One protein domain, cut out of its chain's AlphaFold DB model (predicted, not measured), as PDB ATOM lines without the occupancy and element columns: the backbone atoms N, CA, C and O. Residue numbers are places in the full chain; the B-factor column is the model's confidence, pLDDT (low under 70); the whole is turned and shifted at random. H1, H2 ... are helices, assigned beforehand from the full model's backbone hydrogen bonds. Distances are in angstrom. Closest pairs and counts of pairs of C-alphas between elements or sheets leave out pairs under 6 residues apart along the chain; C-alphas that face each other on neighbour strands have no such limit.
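What this domain is: This is residues 266 to 415 of the 986 residues of an uncharacterized protein of Trematosphaeria pertusa (UniProt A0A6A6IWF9). The model is a long rod of helices with H4, the longest helix, as its spine: the helical hairpin of H1 and H2 lies at one end, where H2 packs on the first half of H4, and H6 packs on the last part of H4 and runs on past it at the other end. Short H5 fits between the beginning of H1 and H4, short H3 packs on H2, and residues 404 to 415 stick out as the tip of the rod. The printed part has 150 residues with six named helices, H1 to H6 in order along the chain, and no named strand; the class is all helix. It is only just extended, close to loose, with a radius of gyration of the C-alphas of 22.4 A and spans of 82 by 28 by 21 A.

How they stand to each other: Start with H1, residues 266 to 289, which touches H2, residues 296 to 314, with residues 279 to 283 alone; the closest C-alphas, of Leu 279 and Val 303, are 7.4 A apart, and this hairpin has a shallow tilt of 24 degrees, opposite ways. H2 touches H3, residues 325 to 330, at Ile 305 and Leu 328, whose C-alphas, the closest, are 6.7 A apart. Next look at H4, residues 333 to 368, a hub that touches three helices, as H2 does. Its residues 340 to 347 alone touch H2, with the closest C-alphas, of Met 311 and His 347, 6.1 A apart, at 37 degrees, only just a steep tilt. H5, residues 377 to 382, touches H4, the closest C-alphas being those of Ala 358 and Val 377 at 5.5 A, and touches H1, those of His 268 and Ala 382 at 5.2 A. H6, residues 385 to 411, touches residues 354 to 368 alone of H4, the same way at a shallow tilt of 32 degrees; the closest C-alphas, of Ile 368 and Trp 399, are 6.0 A apart. H1 and H4 are apart, as are H2 and H6. Every O i to N i+4 pair is within hydrogen-bond range in H2, H3, H4 and H5; in H1 18 of 20 are, and in H6 22 of 23.

Where its parts are: Find C-alpha 266 at (354.535, 211.148, 264.162); from there H1 runs 34.3 A, with a kink of 35 degrees near residue 273. H2 is 27.4 A long, and H3 and H5 are 8.5 A each. H4 runs 52.3 A from C-alpha 333 at (347.206, 235.598, 237.967). H6 runs 38.4 A to C-alpha 411 at (349.870, 170.311, 246.346).

The domain as a whole: The two farthest C-alphas, of Asp 292 and Gly 413, are 82.5 A apart. Residues 288 to 293 also stand free. The printed part has no cut, and no link is long. The mean pLDDT of the printed part is 86.8; 24 residues are under 70, among them 266 to 273 and 318 to 323.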
ATOM      1  N   SER A 266     355.452 210.126 263.622       41.66
ATOM      2  CA  SER A 266     354.535 211.148 264.162       41.66
ATOM      3  C   SER A 266     354.786 212.545 263.570       41.66
ATOM      4  O   SER A 266     353.845 213.274 263.256       41.66
ATOM      5  N   THR A 267     356.058 212.882 263.324       51.22
ATOM      6  CA  THR A 267     356.463 214.207 262.846       51.22
ATOM      7  C   THR A 267     356.095 214.532 261.398       51.22
ATOM      8  O   THR A 267     356.077 215.713 261.079       51.22
ATOM      9  N   HIS A 268     355.800 213.583 260.500       44.53
ATOM     10  CA  HIS A 268     355.498 213.943 259.099       44.53
ATOM     11  C   HIS A 268     354.038 214.330 258.851       44.53
ATOM     12  O   HIS A 268     353.787 215.317 258.164       44.53
ATOM     13  N   CYS A 269     353.076 213.641 259.468       44.50
ATOM     14  CA  CYS A 269     351.671 214.047 259.373       44.50
ATOM     15  C   CYS A 269     351.407 215.347 260.162       44.50
ATOM     16  O   CYS A 269     350.684 216.225 259.691       44.50
ATOM     17  N   SER A 270     352.060 215.527 261.321       56.66
ATOM     18  CA  SER A 270     351.964 216.782 262.078       56.66
ATOM     19  C   SER A 270     352.628 217.957 261.354       56.66
ATOM     20  O   SER A 270     352.041 219.035 261.338       56.66
ATOM     21  N   LYS A 271     353.779 217.758 260.682       62.50
ATOM     22  CA  LYS A 271     354.457 218.796 259.876       62.50
ATOM     23  C   LYS A 271     353.547 219.465 258.852       62.50
ATOM     24  O   LYS A 271     353.719 220.655 258.650       62.50
ATOM     25  N   GLY A 272     352.602 218.764 258.221       62.59
ATOM     26  CA  GLY A 272     351.680 219.392 257.263       62.59
ATOM     27  C   GLY A 272     350.810 220.468 257.927       62.59
ATOM     28  O   GLY A 272     350.858 221.639 257.556       62.59
ATOM     29  N   LEU A 273     350.085 220.088 258.984       63.09
ATOM     30  CA  LEU A 273     349.237 220.997 259.771       63.09
ATOM     31  C   LEU A 273     350.041 222.053 260.545       63.09
ATOM     32  O   LEU A 273     349.573 223.169 260.758       63.09
ATOM     33  N   GLU A 274     351.245 221.709 260.997       75.12
ATOM     34  CA  GLU A 274     352.117 222.617 261.738       75.12
ATOM     35  C   GLU A 274     352.824 223.610 260.809       75.12
ATOM     36  O   GLU A 274     352.937 224.780 261.161       75.12
ATOM     37  N   MET A 275     353.196 223.205 259.591       67.88
ATOM     38  CA  MET A 275     353.658 224.113 258.542       67.88
ATOM     39  C   MET A 275     352.516 225.012 258.068       67.88
ATOM     40  O   MET A 275     352.735 226.207 257.939       67.88
ATOM     41  N   GLU A 276     351.288 224.509 257.889       65.69
ATOM     42  CA  GLU A 276     350.135 225.367 257.581       65.69
ATOM     43  C   GLU A 276     349.897 226.409 258.688       65.69
ATOM     44  O   GLU A 276     349.748 227.596 258.394       65.69
ATOM     45  N   LYS A 277     349.969 226.013 259.968       78.62
ATOM     46  CA  LYS A 277     349.915 226.951 261.103       78.62
ATOM     47  C   LYS A 277     351.074 227.949 261.105       78.62
ATOM     48  O   LYS A 277     350.827 229.138 261.284       78.62
ATOM     49  N   GLN A 278     352.314 227.511 260.882       78.88
ATOM     50  CA  GLN A 278     353.483 228.396 260.826       78.88
ATOM     51  C   GLN A 278     353.418 229.354 259.630       78.88
ATOM     52  O   GLN A 278     353.768 230.521 259.774       78.88
ATOM     53  N   LEU A 279     352.923 228.909 258.474       70.06
ATOM     54  CA  LEU A 279     352.697 229.743 257.296       70.06
ATOM     55  C   LEU A 279     351.601 230.776 257.557       70.06
ATOM     56  O   LEU A 279     351.815 231.954 257.280       70.06
ATOM     57  N   LEU A 280     350.469 230.376 258.146       71.25
ATOM     58  CA  LEU A 280     349.423 231.305 258.579       71.25
ATOM     59  C   LEU A 280     349.967 232.322 259.591       71.25
ATOM     60  O   LEU A 280     349.718 233.512 259.432       71.25
ATOM     61  N   GLN A 281     350.767 231.891 260.569       81.94
ATOM     62  CA  GLN A 281     351.355 232.763 261.589       81.94
ATOM     63  C   GLN A 281     352.406 233.729 261.010       81.94
ATOM     64  O   GLN A 281     352.400 234.910 261.347       81.94
ATOM     65  N   GLN A 282     353.270 233.277 260.093       75.94
ATOM     66  CA  GLN A 282     354.233 234.135 259.385       75.94
ATOM     67  C   GLN A 282     353.537 235.126 258.441       75.94
ATOM     68  O   GLN A 282     353.941 236.287 258.353       75.94
ATOM     69  N   CYS A 283     352.476 234.696 257.752       65.06
ATOM     70  CA  CYS A 283     351.684 235.571 256.893       65.06
ATOM     71  C   CYS A 283     350.900 236.602 257.722       65.06
ATOM     72  O   CYS A 283     350.870 237.772 257.346       65.06
ATOM     73  N   GLN A 284     350.331 236.213 258.868       73.00
ATOM     74  CA  GLN A 284     349.698 237.134 259.819       73.00
ATOM     75  C   GLN A 284     350.701 238.149 260.378       73.00
ATOM     76  O   GLN A 284     350.423 239.344 260.332       73.00
ATOM     77  N   ALA A 285     351.883 237.710 260.823       78.12
ATOM     78  CA  ALA A 285     352.929 238.606 261.321       78.12
ATOM     79  C   ALA A 285     353.317 239.676 260.282       78.12
ATOM     80  O   ALA A 285     353.342 240.861 260.601       78.12
ATOM     81  N   ARG A 286     353.507 239.283 259.013       67.62
ATOM     82  CA  ARG A 286     353.785 240.225 257.910       67.62
ATOM     83  C   ARG A 286     352.628 241.180 257.593       67.62
ATOM     84  O   ARG A 286     352.879 242.291 257.143       67.62
ATOM     85  N   VAL A 287     351.374 240.775 257.805       65.00
ATOM     86  CA  VAL A 287     350.205 241.663 257.634       65.00
ATOM     87  C   VAL A 287     350.095 242.677 258.774       65.00
ATOM     88  O   VAL A 287     349.692 243.810 258.532       65.00
ATOM     89  N   VAL A 288     350.487 242.307 259.997       70.56
ATOM     90  CA  VAL A 288     350.489 243.215 261.158       70.56
ATOM     91  C   VAL A 288     351.530 244.339 261.018       70.56
ATOM     92  O   VAL A 288     351.320 245.420 261.561       70.56
ATOM     93  N   GLU A 289     352.611 244.134 260.256       70.62
ATOM     94  CA  GLU A 289     353.640 245.161 260.012       70.62
ATOM     95  C   GLU A 289     353.225 246.242 258.984       70.62
ATOM     96  O   GLU A 289     353.667 247.385 259.105       70.62
ATOM     97  N   GLU A 290     352.358 245.935 258.006       65.62
ATOM     98  CA  GLU A 290     351.864 246.891 256.985       65.62
ATOM     99  C   GLU A 290     350.337 246.755 256.706       65.62
ATOM    100  O   GLU A 290     349.925 246.471 255.573       65.62
ATOM    101  N   PRO A 291     349.457 246.961 257.710       56.75
ATOM    102  CA  PRO A 291     348.044 246.557 257.641       56.75
ATOM    103  C   PRO A 291     347.186 247.333 256.626       56.75
ATOM    104  O   PRO A 291     346.206 246.790 256.119       56.75
ATOM    105  N   ASP A 292     347.545 248.580 256.302       69.25
ATOM    106  CA  ASP A 292     346.751 249.459 255.425       69.25
ATOM    107  C   ASP A 292     347.138 249.382 253.930       69.25
ATOM    108  O   ASP A 292     346.470 249.991 253.089       69.25
ATOM    109  N   THR A 293     348.229 248.689 253.569       67.06
ATOM    110  CA  THR A 293     348.847 248.815 252.228       67.06
ATOM    111  C   THR A 293     348.978 247.529 251.417       67.06
ATOM    112  O   THR A 293     349.141 247.620 250.198       67.06
ATOM    113  N   VAL A 294     348.881 246.343 252.026       71.88
ATOM    114  CA  VAL A 294     348.944 245.063 251.296       71.88
ATOM    115  C   VAL A 294     347.549 244.679 250.771       71.88
ATOM    116  O   VAL A 294     346.649 244.430 251.572       71.88
ATOM    117  N   PRO A 295     347.319 244.573 249.445       87.62
ATOM    118  CA  PRO A 295     346.031 244.117 248.925       87.62
ATOM    119  C   PRO A 295     345.761 242.661 249.321       87.62
ATOM    120  O   PRO A 295     346.651 241.819 249.207       87.62
ATOM    121  N   GLN A 296     344.515 242.333 249.681       88.81
ATOM    122  CA  GLN A 296     344.099 240.962 250.023       88.81
ATOM    123  C   GLN A 296     344.501 239.933 248.945       88.81
ATOM    124  O   GLN A 296     344.971 238.845 249.269       88.81
ATOM    125  N   GLU A 297     344.421 240.304 247.661       90.69
ATOM    126  CA  GLU A 297     344.863 239.468 246.533       90.69
ATOM    127  C   GLU A 297     346.352 239.070 246.614       90.69
ATOM    128  O   GLU A 297     346.727 237.977 246.189       90.69
ATOM    129  N   ALA A 298     347.215 239.937 247.158       90.00
ATOM    130  CA  ALA A 298     348.639 239.660 247.334       90.00
ATOM    131  C   ALA A 298     348.890 238.693 248.503       90.00
ATOM    132  O   ALA A 298     349.736 237.807 248.383       90.00
ATOM    133  N   TYR A 299     348.114 238.808 249.586       90.12
ATOM    134  CA  TYR A 299     348.129 237.856 250.701       90.12
ATOM    135  C   TYR A 299     347.670 236.462 250.251       90.12
ATOM    136  O   TYR A 299     348.402 235.486 250.412       90.12
ATOM    137  N   GLU A 300     346.503 236.366 249.603       94.06
ATOM    138  CA  GLU A 300     345.974 235.102 249.071       94.06
ATOM    139  C   GLU A 300     346.939 234.461 248.065       94.06
ATOM    140  O   GLU A 300     347.115 233.239 248.045       94.06
ATOM    141  N   ARG A 301     347.618 235.281 247.251       94.88
ATOM    142  CA  ARG A 301     348.677 234.813 246.354       94.88
ATOM    143  C   ARG A 301     349.893 234.288 247.115       94.88
ATOM    144  O   ARG A 301     350.414 233.252 246.717       94.88
ATOM    145  N   HIS A 302     350.344 234.951 248.181       93.50
ATOM    146  CA  HIS A 302     351.494 234.493 248.969       93.50
ATOM    147  C   HIS A 302     351.210 233.154 249.665       93.50
ATOM    148  O   HIS A 302     352.025 232.239 249.560       93.50
ATOM    149  N   VAL A 303     350.023 232.985 250.261       94.50
ATOM    150  CA  VAL A 303     349.594 231.703 250.852       94.50
ATOM    151  C   VAL A 303     349.568 230.593 249.793       94.50
ATOM    152  O   VAL A 303     350.186 229.546 249.986       94.50
ATOM    153  N   LYS A 304     348.966 230.844 248.620       96.00
ATOM    154  CA  LYS A 304     348.986 229.897 247.488       96.00
ATOM    155  C   LYS A 304     350.402 229.587 246.974       96.00
ATOM    156  O   LYS A 304     350.626 228.488 246.478       96.00
ATOM    157  N   ILE A 305     351.349 230.532 247.047       95.50
ATOM    158  CA  ILE A 305     352.759 230.304 246.679       95.50
ATOM    159  C   ILE A 305     353.392 229.299 247.637       95.50
ATOM    160  O   ILE A 305     353.955 228.310 247.178       95.50
ATOM    161  N   GLN A 306     353.244 229.512 248.945       94.25
ATOM    162  CA  GLN A 306     353.806 228.623 249.963       94.25
ATOM    163  C   GLN A 306     353.187 227.218 249.893       94.25
ATOM    164  O   GLN A 306     353.902 226.222 249.951       94.25
ATOM    165  N   GLN A 307     351.879 227.127 249.631       94.62
ATOM    166  CA  GLN A 307     351.203 225.855 249.363       94.62
ATOM    167  C   GLN A 307     351.757 225.131 248.119       94.62
ATOM    168  O   GLN A 307     351.906 223.914 248.157       94.62
ATOM    169  N   ILE A 308     352.102 225.838 247.030       94.44
ATOM    170  CA  ILE A 308     352.768 225.214 245.866       94.44
ATOM    171  C   ILE A 308     354.156 224.693 246.243       94.44
ATOM    172  O   ILE A 308     354.479 223.569 245.873       94.44
ATOM    173  N   VAL A 309     354.958 225.483 246.966       92.94
ATOM    174  CA  VAL A 309     356.321 225.097 247.373       92.94
ATOM    175  C   VAL A 309     356.290 223.824 248.224       92.94
ATOM    176  O   VAL A 309     356.970 222.860 247.880       92.94
ATOM    177  N   TRP A 310     355.433 223.769 249.251       92.25
ATOM    178  CA  TRP A 310     355.244 222.570 250.077       92.25
ATOM    179  C   TRP A 310     354.761 221.357 249.261       92.25
ATOM    180  O   TRP A 310     355.330 220.271 249.370       92.25
ATOM    181  N   MET A 311     353.762 221.528 248.386       94.19
ATOM    182  CA  MET A 311     353.267 220.425 247.553       94.19
ATOM    183  C   MET A 311     354.316 219.905 246.554       94.19
ATOM    184  O   MET A 311     354.353 218.703 246.296       94.19
ATOM    185  N   GLU A 312     355.162 220.767 245.972       92.19
ATOM    186  CA  GLU A 312     356.250 220.329 245.079       92.19
ATOM    187  C   GLU A 312     357.423 219.684 245.845       92.19
ATOM    188  O   GLU A 312     358.041 218.761 245.306       92.19
ATOM    189  N   GLU A 313     357.670 220.085 247.101       89.50
ATOM    190  CA  GLU A 313     358.611 219.421 248.016       89.50
ATOM    191  C   GLU A 313     358.138 218.000 248.380       89.50
ATOM    192  O   GLU A 313     358.890 217.042 248.184       89.50
ATOM    193  N   GLU A 314     356.882 217.821 248.813       89.00
ATOM    194  CA  GLU A 314     356.330 216.488 249.123       89.00
ATOM    195  C   GLU A 314     356.287 215.559 247.904       89.00
ATOM    196  O   GLU A 314     356.561 214.362 248.016       89.00
ATOM    197  N   LEU A 315     355.999 216.105 246.718       90.12
ATOM    198  CA  LEU A 315     356.033 215.360 245.457       90.12
ATOM    199  C   LEU A 315     357.437 214.855 245.075       90.12
ATOM    200  O   LEU A 315     357.548 214.071 244.127       90.12
ATOM    201  N   LEU A 316     358.498 215.296 245.767       84.69
ATOM    202  CA  LEU A 316     359.904 215.021 245.453       84.69
ATOM    203  C   LEU A 316     360.261 215.362 243.993       84.69
ATOM    204  O   LEU A 316     361.093 214.701 243.362       84.69
ATOM    205  N   VAL A 317     359.637 216.409 243.438       72.75
ATOM    206  CA  VAL A 317     360.062 216.987 242.156       72.75
ATOM    207  C   VAL A 317     361.439 217.600 242.382       72.75
ATOM    208  O   VAL A 317     361.585 218.439 243.266       72.75
ATOM    209  N   GLU A 318     362.458 217.192 241.614       65.88
ATOM    210  CA  GLU A 318     363.823 217.681 241.858       65.88
ATOM    211  C   GLU A 318     363.854 219.225 241.914       65.88
ATOM    212  O   GLU A 318     363.415 219.875 240.954       65.88
ATOM    213  N   PRO A 319     364.421 219.827 242.983       54.12
ATOM    214  CA  PRO A 319     364.286 221.259 243.291       54.12
ATOM    215  C   PRO A 319     364.990 222.196 242.292       54.12
ATOM    216  O   PRO A 319     365.042 223.405 242.480       54.12
ATOM    217  N   TYR A 320     365.540 221.647 241.207       45.03
ATOM    218  CA  TYR A 320     366.196 222.374 240.127       45.03
ATOM    219  C   TYR A 320     365.266 222.790 238.975       45.03
ATOM    220  O   TYR A 320     365.748 223.441 238.047       45.03
ATOM    221  N   GLN A 321     363.978 222.402 238.961       56.34
ATOM    222  CA  GLN A 321     363.130 222.598 237.766       56.34
ATOM    223  C   GLN A 321     361.760 223.268 237.942       56.34
ATOM    224  O   GLN A 321     361.164 223.608 236.914       56.34
ATOM    225  N   ARG A 322     361.237 223.499 239.154       56.88
ATOM    226  CA  ARG A 322     359.957 224.218 239.334       56.88
ATOM    227  C   ARG A 322     359.967 225.179 240.523       56.88
ATOM    228  O   ARG A 322     360.790 225.066 241.419       56.88
ATOM    229  N   ALA A 323     359.095 226.182 240.415       60.53
ATOM    230  CA  ALA A 323     358.660 227.087 241.474       60.53
ATOM    231  C   ALA A 323     359.709 227.649 242.464       60.53
ATOM    232  O   ALA A 323     359.457 227.695 243.664       60.53
ATOM    233  N   ASN A 324     360.793 228.272 241.974       82.94
ATOM    234  CA  ASN A 324     361.360 229.400 242.736       82.94
ATOM    235  C   ASN A 324     360.221 230.392 243.053       82.94
ATOM    236  O   ASN A 324     359.440 230.719 242.151       82.94
ATOM    237  N   GLU A 325     360.152 230.933 244.274       88.94
ATOM    238  CA  GLU A 325     359.124 231.928 244.630       88.94
ATOM    239  C   GLU A 325     359.113 233.113 243.653       88.94
ATOM    240  O   GLU A 325     358.051 233.590 243.259       88.94
ATOM    241  N   GLU A 326     360.288 233.556 243.193       91.31
ATOM    242  CA  GLU A 326     360.442 234.590 242.162       91.31
ATOM    243  C   GLU A 326     359.690 234.245 240.865       91.31
ATOM    244  O   GLU A 326     359.025 235.102 240.282       91.31
ATOM    245  N   PHE A 327     359.746 232.981 240.428       93.81
ATOM    246  CA  PHE A 327     359.034 232.518 239.239       93.81
ATOM    247  C   PHE A 327     357.522 232.544 239.469       93.81
ATOM    248  O   PHE A 327     356.804 233.123 238.653       93.81
ATOM    249  N   LEU A 328     357.034 232.002 240.591       95.12
ATOM    250  CA  LEU A 328     355.602 232.025 240.909       95.12
ATOM    251  C   LEU A 328     355.056 233.449 241.076       95.12
ATOM    252  O   LEU A 328     353.933 233.715 240.646       95.12
ATOM    253  N   ASN A 329     355.844 234.372 241.632       94.94
ATOM    254  CA  ASN A 329     355.520 235.799 241.702       94.94
ATOM    255  C   ASN A 329     355.528 236.477 240.317       94.94
ATOM    256  O   ASN A 329     354.720 237.373 240.074       94.94
ATOM    257  N   SER A 330     356.380 236.032 239.385       95.75
ATOM    258  CA  SER A 330     356.469 236.585 238.021       95.75
ATOM    259  C   SER A 330     355.309 236.204 237.088       95.75
ATOM    260  O   SER A 330     355.103 236.869 236.070       95.75
ATOM    261  N   LEU A 331     354.541 235.154 237.412       96.44
ATOM    262  CA  LEU A 331     353.384 234.725 236.615       96.44
ATOM    263  C   LEU A 331     352.264 235.783 236.607       96.44
ATOM    264  O   LEU A 331     352.086 236.536 237.568       96.44
ATOM    265  N   ASP A 332     351.442 235.797 235.555       97.25
ATOM    266  CA  ASP A 332     350.141 236.468 235.616       97.25
ATOM    267  C   ASP A 332     349.159 235.640 236.462       97.25
ATOM    268  O   ASP A 332     349.312 234.422 236.587       97.25
ATOM    269  N   SER A 333     348.134 236.271 237.042       95.75
ATOM    270  CA  SER A 333     347.206 235.598 237.967       95.75
ATOM    271  C   SER A 333     346.552 234.356 237.346       95.75
ATOM    272  O   SER A 333     346.294 233.373 238.037       95.75
ATOM    273  N   ARG A 334     346.346 234.355 236.019       96.88
ATOM    274  CA  ARG A 334     345.781 233.217 235.287       96.88
ATOM    275  C   ARG A 334     346.750 232.042 235.174       96.88
ATOM    276  O   ARG A 334     346.323 230.911 235.403       96.88
ATOM    277  N   SER A 335     348.012 232.269 234.808       96.62
ATOM    278  CA  SER A 335     349.007 231.188 234.781       96.62
ATOM    279  C   SER A 335     349.323 230.711 236.194       96.62
ATOM    280  O   SER A 335     349.513 229.518 236.399       96.62
ATOM    281  N   PHE A 336     349.302 231.611 237.179       96.69
ATOM    282  CA  PHE A 336     349.468 231.266 238.585       96.69
ATOM    283  C   PHE A 336     348.363 230.320 239.087       96.69
ATOM    284  O   PHE A 336     348.681 229.229 239.549       96.69
ATOM    285  N   ASP A 337     347.079 230.655 238.909       96.38
ATOM    286  CA  ASP A 337     345.967 229.762 239.286       96.38
ATOM    287  C   ASP A 337     345.965 228.439 238.492       96.38
ATOM    288  O   ASP A 337     345.481 227.419 238.989       96.38
ATOM    289  N   GLN A 338     346.491 228.422 237.259       96.44
ATOM    290  CA  GLN A 338     346.669 227.186 236.488       96.44
ATOM    291  C   GLN A 338     347.806 226.315 237.034       96.44
ATOM    292  O   GLN A 338     347.629 225.100 237.122       96.44
ATOM    293  N   THR A 339     348.931 226.912 237.434       95.12
ATOM    294  CA  THR A 339     350.025 226.214 238.125       95.12
ATOM    295  C   THR A 339     349.544 225.676 239.468       95.12
ATOM    296  O   THR A 339     349.659 224.478 239.689       95.12
ATOM    297  N   TYR A 340     348.890 226.500 240.297       96.19
ATOM    298  CA  TYR A 340     348.319 226.093 241.586       96.19
ATOM    299  C   TYR A 340     347.408 224.865 241.448       96.19
ATOM    300  O   TYR A 340     347.650 223.830 242.067       96.19
ATOM    301  N   LYS A 341     346.392 224.936 240.573       96.62
ATOM    302  CA  LYS A 341     345.436 223.834 240.363       96.62
ATOM    303  C   LYS A 341     346.083 222.583 239.781       96.62
ATOM    304  O   LYS A 341     345.600 221.482 240.028       96.62
ATOM    305  N   ARG A 342     347.158 222.735 239.003       96.00
ATOM    306  CA  ARG A 342     347.936 221.597 238.514       96.00
ATOM    307  C   ARG A 342     348.719 220.946 239.647       96.00
ATOM    308  O   ARG A 342     348.592 219.740 239.809       96.00
ATOM    309  N   THR A 343     349.490 221.716 240.413       94.88
ATOM    310  CA  THR A 343     350.278 221.201 241.539       94.88
ATOM    311  C   THR A 343     349.373 220.509 242.555       94.88
ATOM    312  O   THR A 343     349.663 219.386 242.944       94.88
ATOM    313  N   GLN A 344     348.219 221.103 242.877       96.25
ATOM    314  CA  GLN A 344     347.206 220.504 243.749       96.25
ATOM    315  C   GLN A 344     346.674 219.159 243.217       96.25
ATOM    316  O   GLN A 344     346.543 218.207 243.979       96.25
ATOM    317  N   ALA A 345     346.401 219.047 241.913       96.12
ATOM    318  CA  ALA A 345     345.932 217.798 241.307       96.12
ATOM    319  C   ALA A 345     347.039 216.729 241.181       96.12
ATOM    320  O   ALA A 345     346.767 215.539 241.347       96.12
ATOM    321  N   ASP A 346     348.278 217.138 240.893       95.06
ATOM    322  CA  ASP A 346     349.442 216.247 240.846       95.06
ATOM    323  C   ASP A 346     349.783 215.735 242.276       95.06
ATOM    324  O   ASP A 346     350.031 214.539 242.442       95.06
ATOM    325  N   HIS A 347     349.682 216.586 243.313       94.69
ATOM    326  CA  HIS A 347     349.856 216.251 244.744       94.69
ATOM    327  C   HIS A 347     348.755 215.331 245.281       94.69
ATOM    328  O   HIS A 347     349.069 214.253 245.786       94.69
ATOM    329  N   GLN A 348     347.474 215.664 245.071       95.81
ATOM    330  CA  GLN A 348     346.350 214.796 245.451       95.81
ATOM    331  C   GLN A 348     346.518 213.385 244.866       95.81
ATOM    332  O   GLN A 348     346.362 212.387 245.567       95.81
ATOM    333  N   LYS A 349     346.894 213.284 243.586       96.00
ATOM    334  CA  LYS A 349     347.103 212.000 242.906       96.00
ATOM    335  C   LYS A 349     348.282 211.200 243.478       96.00
ATOM    336  O   LYS A 349     348.228 209.968 243.500       96.00
ATOM    337  N   TRP A 350     349.347 211.869 243.920       95.12
ATOM    338  CA  TRP A 350     350.461 211.234 244.633       95.12
ATOM    339  C   TRP A 350     350.015 210.720 246.005       95.12
ATOM    340  O   TRP A 350     350.272 209.558 246.330       95.12
ATOM    341  N   TRP A 351     349.262 211.529 246.755       95.81
ATOM    342  CA  TRP A 351     348.718 211.170 248.064       95.81
ATOM    343  C   TRP A 351     347.757 209.973 247.975       95.81
ATOM    344  O   TRP A 351     347.932 208.992 248.692       95.81
ATOM    345  N   GLU A 352     346.822 209.972 247.016       96.00
ATOM    346  CA  GLU A 352     345.946 208.827 246.711       96.00
ATOM    347  C   GLU A 352     346.742 207.558 246.351       96.00
ATOM    348  O   GLU A 352     346.360 206.445 246.724       96.00
ATOM    349  N   GLY A 353     347.857 207.712 245.629       96.31
ATOM    350  CA  GLY A 353     348.764 206.617 245.283       96.31
ATOM    351  C   GLY A 353     349.478 206.024 246.500       96.31
ATOM    352  O   GLY A 353     349.576 204.801 246.614       96.31
ATOM    353  N   ARG A 354     349.929 206.874 247.433       96.50
ATOM    354  CA  ARG A 354     350.512 206.452 248.716       96.50
ATOM    355  C   ARG A 354     349.478 205.788 249.624       96.50
ATOM    356  O   ARG A 354     349.739 204.706 250.140       96.50
ATOM    357  N   TYR A 355     348.295 206.385 249.748       97.00
ATOM    358  CA  TYR A 355     347.204 205.867 250.572       97.00
ATOM    359  C   TYR A 355     346.741 204.485 250.096       97.00
ATOM    360  O   TYR A 355     346.552 203.578 250.904       97.00
ATOM    361  N   ARG A 356     346.662 204.270 248.774       97.62
ATOM    362  CA  ARG A 356     346.387 202.940 248.214       97.62
ATOM    363  C   ARG A 356     347.473 201.922 248.568       97.62
ATOM    364  O   ARG A 356     347.122 200.848 249.039       97.62
ATOM    365  N   LYS A 357     348.763 202.267 248.434       97.50
ATOM    366  CA  LYS A 357     349.867 201.379 248.847       97.50
ATOM    367  C   LYS A 357     349.795 201.012 250.333       97.50
ATOM    368  O   LYS A 357     350.033 199.860 250.670       97.50
ATOM    369  N   ALA A 358     349.440 201.954 251.209       98.06
ATOM    370  CA  ALA A 358     349.267 201.685 252.638       98.06
ATOM    371  C   ALA A 358     348.104 200.706 252.918       98.06
ATOM    372  O   ALA A 358     348.257 199.791 253.724       98.06
ATOM    373  N   LEU A 359     346.971 200.840 252.216       97.62
ATOM    374  CA  LEU A 359     345.860 199.881 252.304       97.62
ATOM    375  C   LEU A 359     346.226 198.497 251.738       97.62
ATOM    376  O   LEU A 359     345.898 197.482 252.351       97.62
ATOM    377  N   ASP A 360     346.932 198.448 250.605       97.88
ATOM    378  CA  ASP A 360     347.414 197.198 250.007       97.88
ATOM    379  C   ASP A 360     348.369 196.457 250.971       97.88
ATOM    380  O   ASP A 360     348.283 195.237 251.112       97.88
ATOM    381  N   ILE A 361     349.236 197.186 251.692       97.62
ATOM    382  CA  ILE A 361     350.107 196.622 252.739       97.62
ATOM    383  C   ILE A 361     349.297 196.089 253.917       97.62
ATOM    384  O   ILE A 361     349.492 194.933 254.284       97.62
ATOM    385  N   GLN A 362     348.375 196.883 254.480       96.94
ATOM    386  CA  GLN A 362     347.534 196.439 255.600       96.94
ATOM    387  C   GLN A 362     346.822 195.122 255.254       96.94
ATOM    388  O   GLN A 362     346.814 194.185 256.052       96.94
ATOM    389  N   LYS A 363     346.288 195.028 254.031       97.06
ATOM    390  CA  LYS A 363     345.635 193.822 253.529       97.06
ATOM    391  C   LYS A 363     346.597 192.630 253.407       97.06
ATOM    392  O   LYS A 363     346.236 191.515 253.777       97.06
ATOM    393  N   MET A 364     347.823 192.832 252.923       97.62
ATOM    394  CA  MET A 364     348.824 191.757 252.877       97.62
ATOM    395  C   MET A 364     349.254 191.302 254.286       97.62
ATOM    396  O   MET A 364     349.393 190.102 254.514       97.62
ATOM    397  N   GLU A 365     349.402 192.211 255.258       95.81
ATOM    398  CA  GLU A 365     349.668 191.858 256.668       95.81
ATOM    399  C   GLU A 365     348.482 191.129 257.333       95.81
ATOM    400  O   GLU A 365     348.674 190.262 258.197       95.81
ATOM    401  N   GLU A 366     347.255 191.445 256.911       94.81
ATOM    402  CA  GLU A 366     346.034 190.716 257.261       94.81
ATOM    403  C   GLU A 366     346.052 189.278 256.731       94.81
ATOM    404  O   GLU A 366     345.851 188.349 257.517       94.81
ATOM    405  N   GLU A 367     346.371 189.081 255.448       95.19
ATOM    406  CA  GLU A 367     346.405 187.763 254.798       95.19
ATOM    407  C   GLU A 367     347.573 186.870 255.269       95.19
ATOM    408  O   GLU A 367     347.390 185.662 255.414       95.19
ATOM    409  N   ILE A 368     348.745 187.434 255.604       94.44
ATOM    410  CA  ILE A 368     349.860 186.680 256.227       94.44
ATOM    411  C   ILE A 368     349.535 186.291 257.689       94.44
ATOM    412  O   ILE A 368     350.174 185.403 258.254       94.44
ATOM    413  N   ASN A 369     348.533 186.923 258.319       91.19
ATOM    414  CA  ASN A 369     348.190 186.754 259.737       91.19
ATOM    415  C   ASN A 369     349.360 187.114 260.680       91.19
ATOM    416  O   ASN A 369     349.645 186.410 261.652       91.19
ATOM    417  N   ILE A 370     350.042 188.233 260.401       85.19
ATOM    418  CA  ILE A 370     351.065 188.796 261.297       85.19
ATOM    419  C   ILE A 370     350.341 189.382 262.516       85.19
ATOM    420  O   ILE A 370     349.700 190.429 262.426       85.19
ATOM    421  N   LYS A 371     350.392 188.671 263.650       81.19
ATOM    422  CA  LYS A 371     349.598 189.004 264.848       81.19
ATOM    423  C   LYS A 371     350.201 190.089 265.741       81.19
ATOM    424  O   LYS A 371     349.453 190.774 266.426       81.19
ATOM    425  N   GLU A 372     351.527 190.216 265.780       79.44
ATOM    426  CA  GLU A 372     352.221 190.903 266.888       79.44
ATOM    427  C   GLU A 372     352.528 192.388 266.637       79.44
ATOM    428  O   GLU A 372     352.712 193.143 267.589       79.44
ATOM    429  N   ARG A 373     352.554 192.823 265.372       83.25
ATOM    430  CA  ARG A 373     352.480 194.229 264.935       83.25
ATOM    431  C   ARG A 373     352.003 194.255 263.483       83.25
ATOM    432  O   ARG A 373     352.685 193.708 262.620       83.25
ATOM    433  N   ARG A 374     350.870 194.913 263.230       92.62
ATOM    434  CA  ARG A 374     350.502 195.428 261.903       92.62
ATOM    435  C   ARG A 374     350.773 196.924 261.887       92.62
ATOM    436  O   ARG A 374     350.500 197.582 262.893       92.62
ATOM    437  N   ALA A 375     351.296 197.450 260.790       93.69
ATOM    438  CA  ALA A 375     351.493 198.887 260.654       93.69
ATOM    439  C   ALA A 375     350.140 199.583 260.462       93.69
ATOM    440  O   ALA A 375     349.292 199.125 259.691       93.69
ATOM    441  N   LYS A 376     349.921 200.717 261.128       96.06
ATOM    442  CA  LYS A 376     348.739 201.538 260.852       96.06
ATOM    443  C   LYS A 376     348.893 202.275 259.525       96.06
ATOM    444  O   LYS A 376     349.986 202.703 259.159       96.06
ATOM    445  N   VAL A 377     347.774 202.533 258.848       96.56
ATOM    446  CA  VAL A 377     347.738 203.399 257.652       96.56
ATOM    447  C   VAL A 377     348.313 204.789 257.958       96.56
ATOM    448  O   VAL A 377     349.057 205.333 257.151       96.56
ATOM    449  N   GLU A 378     348.050 205.315 259.157       96.00
ATOM    450  CA  GLU A 378     348.632 206.554 259.698       96.00
ATOM    451  C   GLU A 378     350.173 206.517 259.703       96.00
ATOM    452  O   GLU A 378     350.824 207.422 259.186       96.00
ATOM    453  N   GLU A 379     350.758 205.435 260.225       95.88
ATOM    454  CA  GLU A 379     352.209 205.227 260.323       95.88
ATOM    455  C   GLU A 379     352.844 205.033 258.936       95.88
ATOM    456  O   GLU A 379     353.921 205.557 258.668       95.88
ATOM    457  N   MET A 380     352.160 204.339 258.020       97.44
ATOM    458  CA  MET A 380     352.612 204.130 256.637       97.44
ATOM    459  C   MET A 380     352.535 205.394 255.767       97.44
ATOM    460  O   MET A 380     353.395 205.625 254.912       97.44
ATOM    461  N   MET A 381     351.528 206.244 255.981       96.19
ATOM    462  CA  MET A 381     351.444 207.554 255.324       96.19
ATOM    463  C   MET A 381     352.502 208.526 255.854       96.19
ATOM    464  O   MET A 381     352.996 209.357 255.097       96.19
ATOM    465  N   ALA A 382     352.901 208.368 257.117       94.06
ATOM    466  CA  ALA A 382     353.955 209.133 257.768       94.06
ATOM    467  C   ALA A 382     355.401 208.758 257.370       94.06
ATOM    468  O   ALA A 382     356.304 209.564 257.580       94.06
ATOM    469  N   MET A 383     355.645 207.570 256.807       95.81
ATOM    470  CA  MET A 383     356.970 207.180 256.292       95.81
ATOM    471  C   MET A 383     357.438 208.099 255.147       95.81
ATOM    472  O   MET A 383     356.630 208.757 254.483       95.81
ATOM    473  N   ASP A 384     358.728 208.073 254.812       94.25
ATOM    474  CA  ASP A 384     359.189 208.614 253.524       94.25
ATOM    475  C   ASP A 384     358.587 207.812 252.358       94.25
ATOM    476  O   ASP A 384     358.408 206.596 252.449       94.25
ATOM    477  N   ALA A 385     358.344 208.436 251.200       91.06
ATOM    478  CA  ALA A 385     357.824 207.716 250.027       91.06
ATOM    479  C   ALA A 385     358.745 206.549 249.595       91.06
ATOM    480  O   ALA A 385     358.280 205.464 249.254       91.06
ATOM    481  N   ALA A 386     360.067 206.744 249.691       94.12
ATOM    482  CA  ALA A 386     361.073 205.715 249.416       94.12
ATOM    483  C   ALA A 386     361.262 204.693 250.559       94.12
ATOM    484  O   ALA A 386     361.994 203.716 250.385       94.12
ATOM    485  N   GLU A 387     360.652 204.915 251.723       96.19
ATOM    486  CA  GLU A 387     360.569 203.951 252.822       96.19
ATOM    487  C   GLU A 387     359.288 203.122 252.710       96.19
ATOM    488  O   GLU A 387     359.378 201.895 252.712       96.19
ATOM    489  N   LEU A 388     358.138 203.763 252.467       96.75
ATOM    490  CA  LEU A 388     356.867 203.102 252.166       96.75
ATOM    491  C   LEU A 388     357.004 202.118 250.992       96.75
ATOM    492  O   LEU A 388     356.514 200.998 251.077       96.75
ATOM    493  N   ASP A 389     357.746 202.474 249.939       96.56
ATOM    494  CA  ASP A 389     358.002 201.574 248.802       96.56
ATOM    495  C   ASP A 389     358.891 200.367 249.160       96.56
ATOM    496  O   ASP A 389     358.721 199.281 248.602       96.56
ATOM    497  N   ARG A 390     359.812 200.511 250.122       97.44
ATOM    498  CA  ARG A 390     360.598 199.377 250.650       97.44
ATOM    499  C   ARG A 390     359.768 198.514 251.591       97.44
ATOM    500  O   ARG A 390     359.954 197.300 251.610       97.44
ATOM    501  N   PHE A 391     358.880 199.129 252.366       97.31
ATOM    502  CA  PHE A 391     357.966 198.429 253.256       97.31
ATOM    503  C   PHE A 391     356.942 197.620 252.447       97.31
ATOM    504  O   PHE A 391     356.801 196.426 252.699       97.31
ATOM    505  N   TYR A 392     356.381 198.210 251.384       97.56
ATOM    506  CA  TYR A 392     355.567 197.527 250.374       97.56
ATOM    507  C   TYR A 392     356.281 196.292 249.824       97.56
ATOM    508  O   TYR A 392     355.801 195.181 250.012       97.56
ATOM    509  N   ALA A 393     357.467 196.460 249.226       97.81
ATOM    510  CA  ALA A 393     358.206 195.348 248.625       97.81
ATOM    511  C   ALA A 393     358.599 194.259 249.646       97.81
ATOM    512  O   ALA A 393     358.642 193.073 249.315       97.81
ATOM    513  N   LYS A 394     358.863 194.637 250.906       97.19
ATOM    514  CA  LYS A 394     359.124 193.687 251.997       97.19
ATOM    515  C   LYS A 394     357.876 192.863 252.322       97.19
ATOM    516  O   LYS A 394     357.972 191.637 252.352       97.19
ATOM    517  N   VAL A 395     356.733 193.511 252.554       96.62
ATOM    518  CA  VAL A 395     355.471 192.828 252.883       96.62
ATOM    519  C   VAL A 395     354.975 192.000 251.695       96.62
ATOM    520  O   VAL A 395     354.622 190.842 251.885       96.62
ATOM    521  N   GLU A 396     355.069 192.519 250.469       97.62
ATOM    522  CA  GLU A 396     354.777 191.783 249.234       97.62
ATOM    523  C   GLU A 396     355.637 190.513 249.121       97.62
ATOM    524  O   GLU A 396     355.104 189.431 248.885       97.62
ATOM    525  N   SER A 397     356.953 190.595 249.363       97.12
ATOM    526  CA  SER A 397     357.826 189.410 249.311       97.12
ATOM    527  C   SER A 397     357.481 188.355 250.375       97.12
ATOM    528  O   SER A 397     357.581 187.155 250.112       97.12
ATOM    529  N   ALA A 398     357.019 188.781 251.557       96.19
ATOM    530  CA  ALA A 398     356.544 187.884 252.609       96.19
ATOM    531  C   ALA A 398     355.176 187.267 252.265       96.19
ATOM    532  O   ALA A 398     354.965 186.079 252.507       96.19
ATOM    533  N   TRP A 399     354.278 188.041 251.649       97.25
ATOM    534  CA  TRP A 399     352.971 187.592 251.165       97.25
ATOM    535  C   TRP A 399     353.111 186.561 250.041       97.25
ATOM    536  O   TRP A 399     352.524 185.485 250.120       97.25
ATOM    537  N   GLN A 400     353.969 186.823 249.050       97.12
ATOM    538  CA  GLN A 400     354.275 185.878 247.971       97.12
ATOM    539  C   GLN A 400     354.868 184.564 248.513       97.12
ATOM    540  O   GLN A 400     354.488 183.487 248.055       97.12
ATOM    541  N   LEU A 401     355.746 184.622 249.524       96.31
ATOM    542  CA  LEU A 401     356.302 183.427 250.172       96.31
ATOM    543  C   LEU A 401     355.255 182.662 251.007       96.31
ATOM    544  O   LEU A 401     355.238 181.428 251.000       96.31
ATOM    545  N   ALA A 402     354.359 183.368 251.700       95.81
ATOM    546  CA  ALA A 402     353.242 182.763 252.423       95.81
ATOM    547  C   ALA A 402     352.268 182.059 251.461       95.81
ATOM    548  O   ALA A 402     351.932 180.895 251.671       95.81
ATOM    549  N   ALA A 403     351.891 182.716 250.360       95.69
ATOM    550  CA  ALA A 403     351.049 182.141 249.313       95.69
ATOM    551  C   ALA A 403     351.705 180.917 248.645       95.69
ATOM    552  O   ALA A 403     351.055 179.886 248.471       95.69
ATOM    553  N   PHE A 404     353.006 180.989 248.337       96.75
ATOM    554  CA  PHE A 404     353.757 179.865 247.774       96.75
ATOM    555  C   PHE A 404     353.796 178.664 248.730       96.75
ATOM    556  O   PHE A 404     353.447 177.554 248.337       96.75
ATOM    557  N   THR A 405     354.138 178.876 250.007       95.31
ATOM    558  CA  THR A 405     354.189 177.782 250.996       95.31
ATOM    559  C   THR A 405     352.808 177.228 251.363       95.31
ATOM    560  O   THR A 405     352.703 176.049 251.701       95.31
ATOM    561  N   ALA A 406     351.736 178.020 251.256       93.44
ATOM    562  CA  ALA A 406     350.364 177.522 251.349       93.44
ATOM    563  C   ALA A 406     350.021 176.601 250.164       93.44
ATOM    564  O   ALA A 406     349.523 175.493 250.374       93.44
ATOM    565  N   HIS A 407     350.363 177.007 248.937       95.06
ATOM    566  CA  HIS A 407     350.135 176.198 247.740       95.06
ATOM    567  C   HIS A 407     351.000 174.922 247.701       95.06
ATOM    568  O   HIS A 407     350.526 173.872 247.272       95.06
ATOM    569  N   GLU A 408     352.232 174.948 248.225       95.00
ATOM    570  CA  GLU A 408     353.026 173.725 248.413       95.00
ATOM    571  C   GLU A 408     352.371 172.756 249.411       95.00
ATOM    572  O   GLU A 408     352.327 171.554 249.149       95.00
ATOM    573  N   ARG A 409     351.819 173.240 250.536       93.56
ATOM    574  CA  ARG A 409     351.096 172.372 251.492       93.56
ATOM    575  C   ARG A 409     349.867 171.721 250.864       93.56
ATOM    576  O   ARG A 409     349.631 170.537 251.112       93.56
ATOM    577  N   GLU A 410     349.132 172.477 250.050       93.88
ATOM    578  CA  GLU A 410     347.986 172.003 249.273       93.88
ATOM    579  C   GLU A 410     348.414 170.930 248.254       93.88
ATOM    580  O   GLU A 410     347.924 169.802 248.311       93.88
ATOM    581  N   MET A 411     349.385 171.233 247.383       94.44
ATOM    582  CA  MET A 411     349.870 170.311 246.346       94.44
ATOM    583  C   MET A 411     350.489 169.026 246.904       94.44
ATOM    584  O   MET A 411     350.272 167.949 246.348       94.44
ATOM    585  N   TYR A 412     351.256 169.113 247.995       93.19
ATOM    586  CA  TYR A 412     351.875 167.946 248.631       93.19
ATOM    587  C   TYR A 412     350.975 167.265 249.677       93.19
ATOM    588  O   TYR A 412     351.377 166.255 250.257       93.19
ATOM    589  N   GLY A 413     349.758 167.775 249.914       87.12
ATOM    590  CA  GLY A 413     348.752 167.162 250.788       87.12
ATOM    591  C   GLY A 413     349.223 166.930 252.228       87.12
ATOM    592  O   GLY A 413     348.829 165.942 252.853       87.12
ATOM    593  N   VAL A 414     350.096 167.800 252.749       73.38
ATOM    594  CA  VAL A 414     350.891 167.550 253.971       73.38
ATOM    595  C   VAL A 414     350.009 167.336 255.211       73.38
ATOM    596  O   VAL A 414     350.308 166.487 256.058       73.38
ATOM    597  N   ASP A 415     348.865 168.018 255.273       64.62
ATOM    598  CA  ASP A 415     347.867 167.893 256.345       64.62
ATOM    599  C   ASP A 415     347.253 166.473 256.426       64.62
ATOM    600  O   ASP A 415     346.830 165.999 257.488       64.62
TER     601      ASP A 415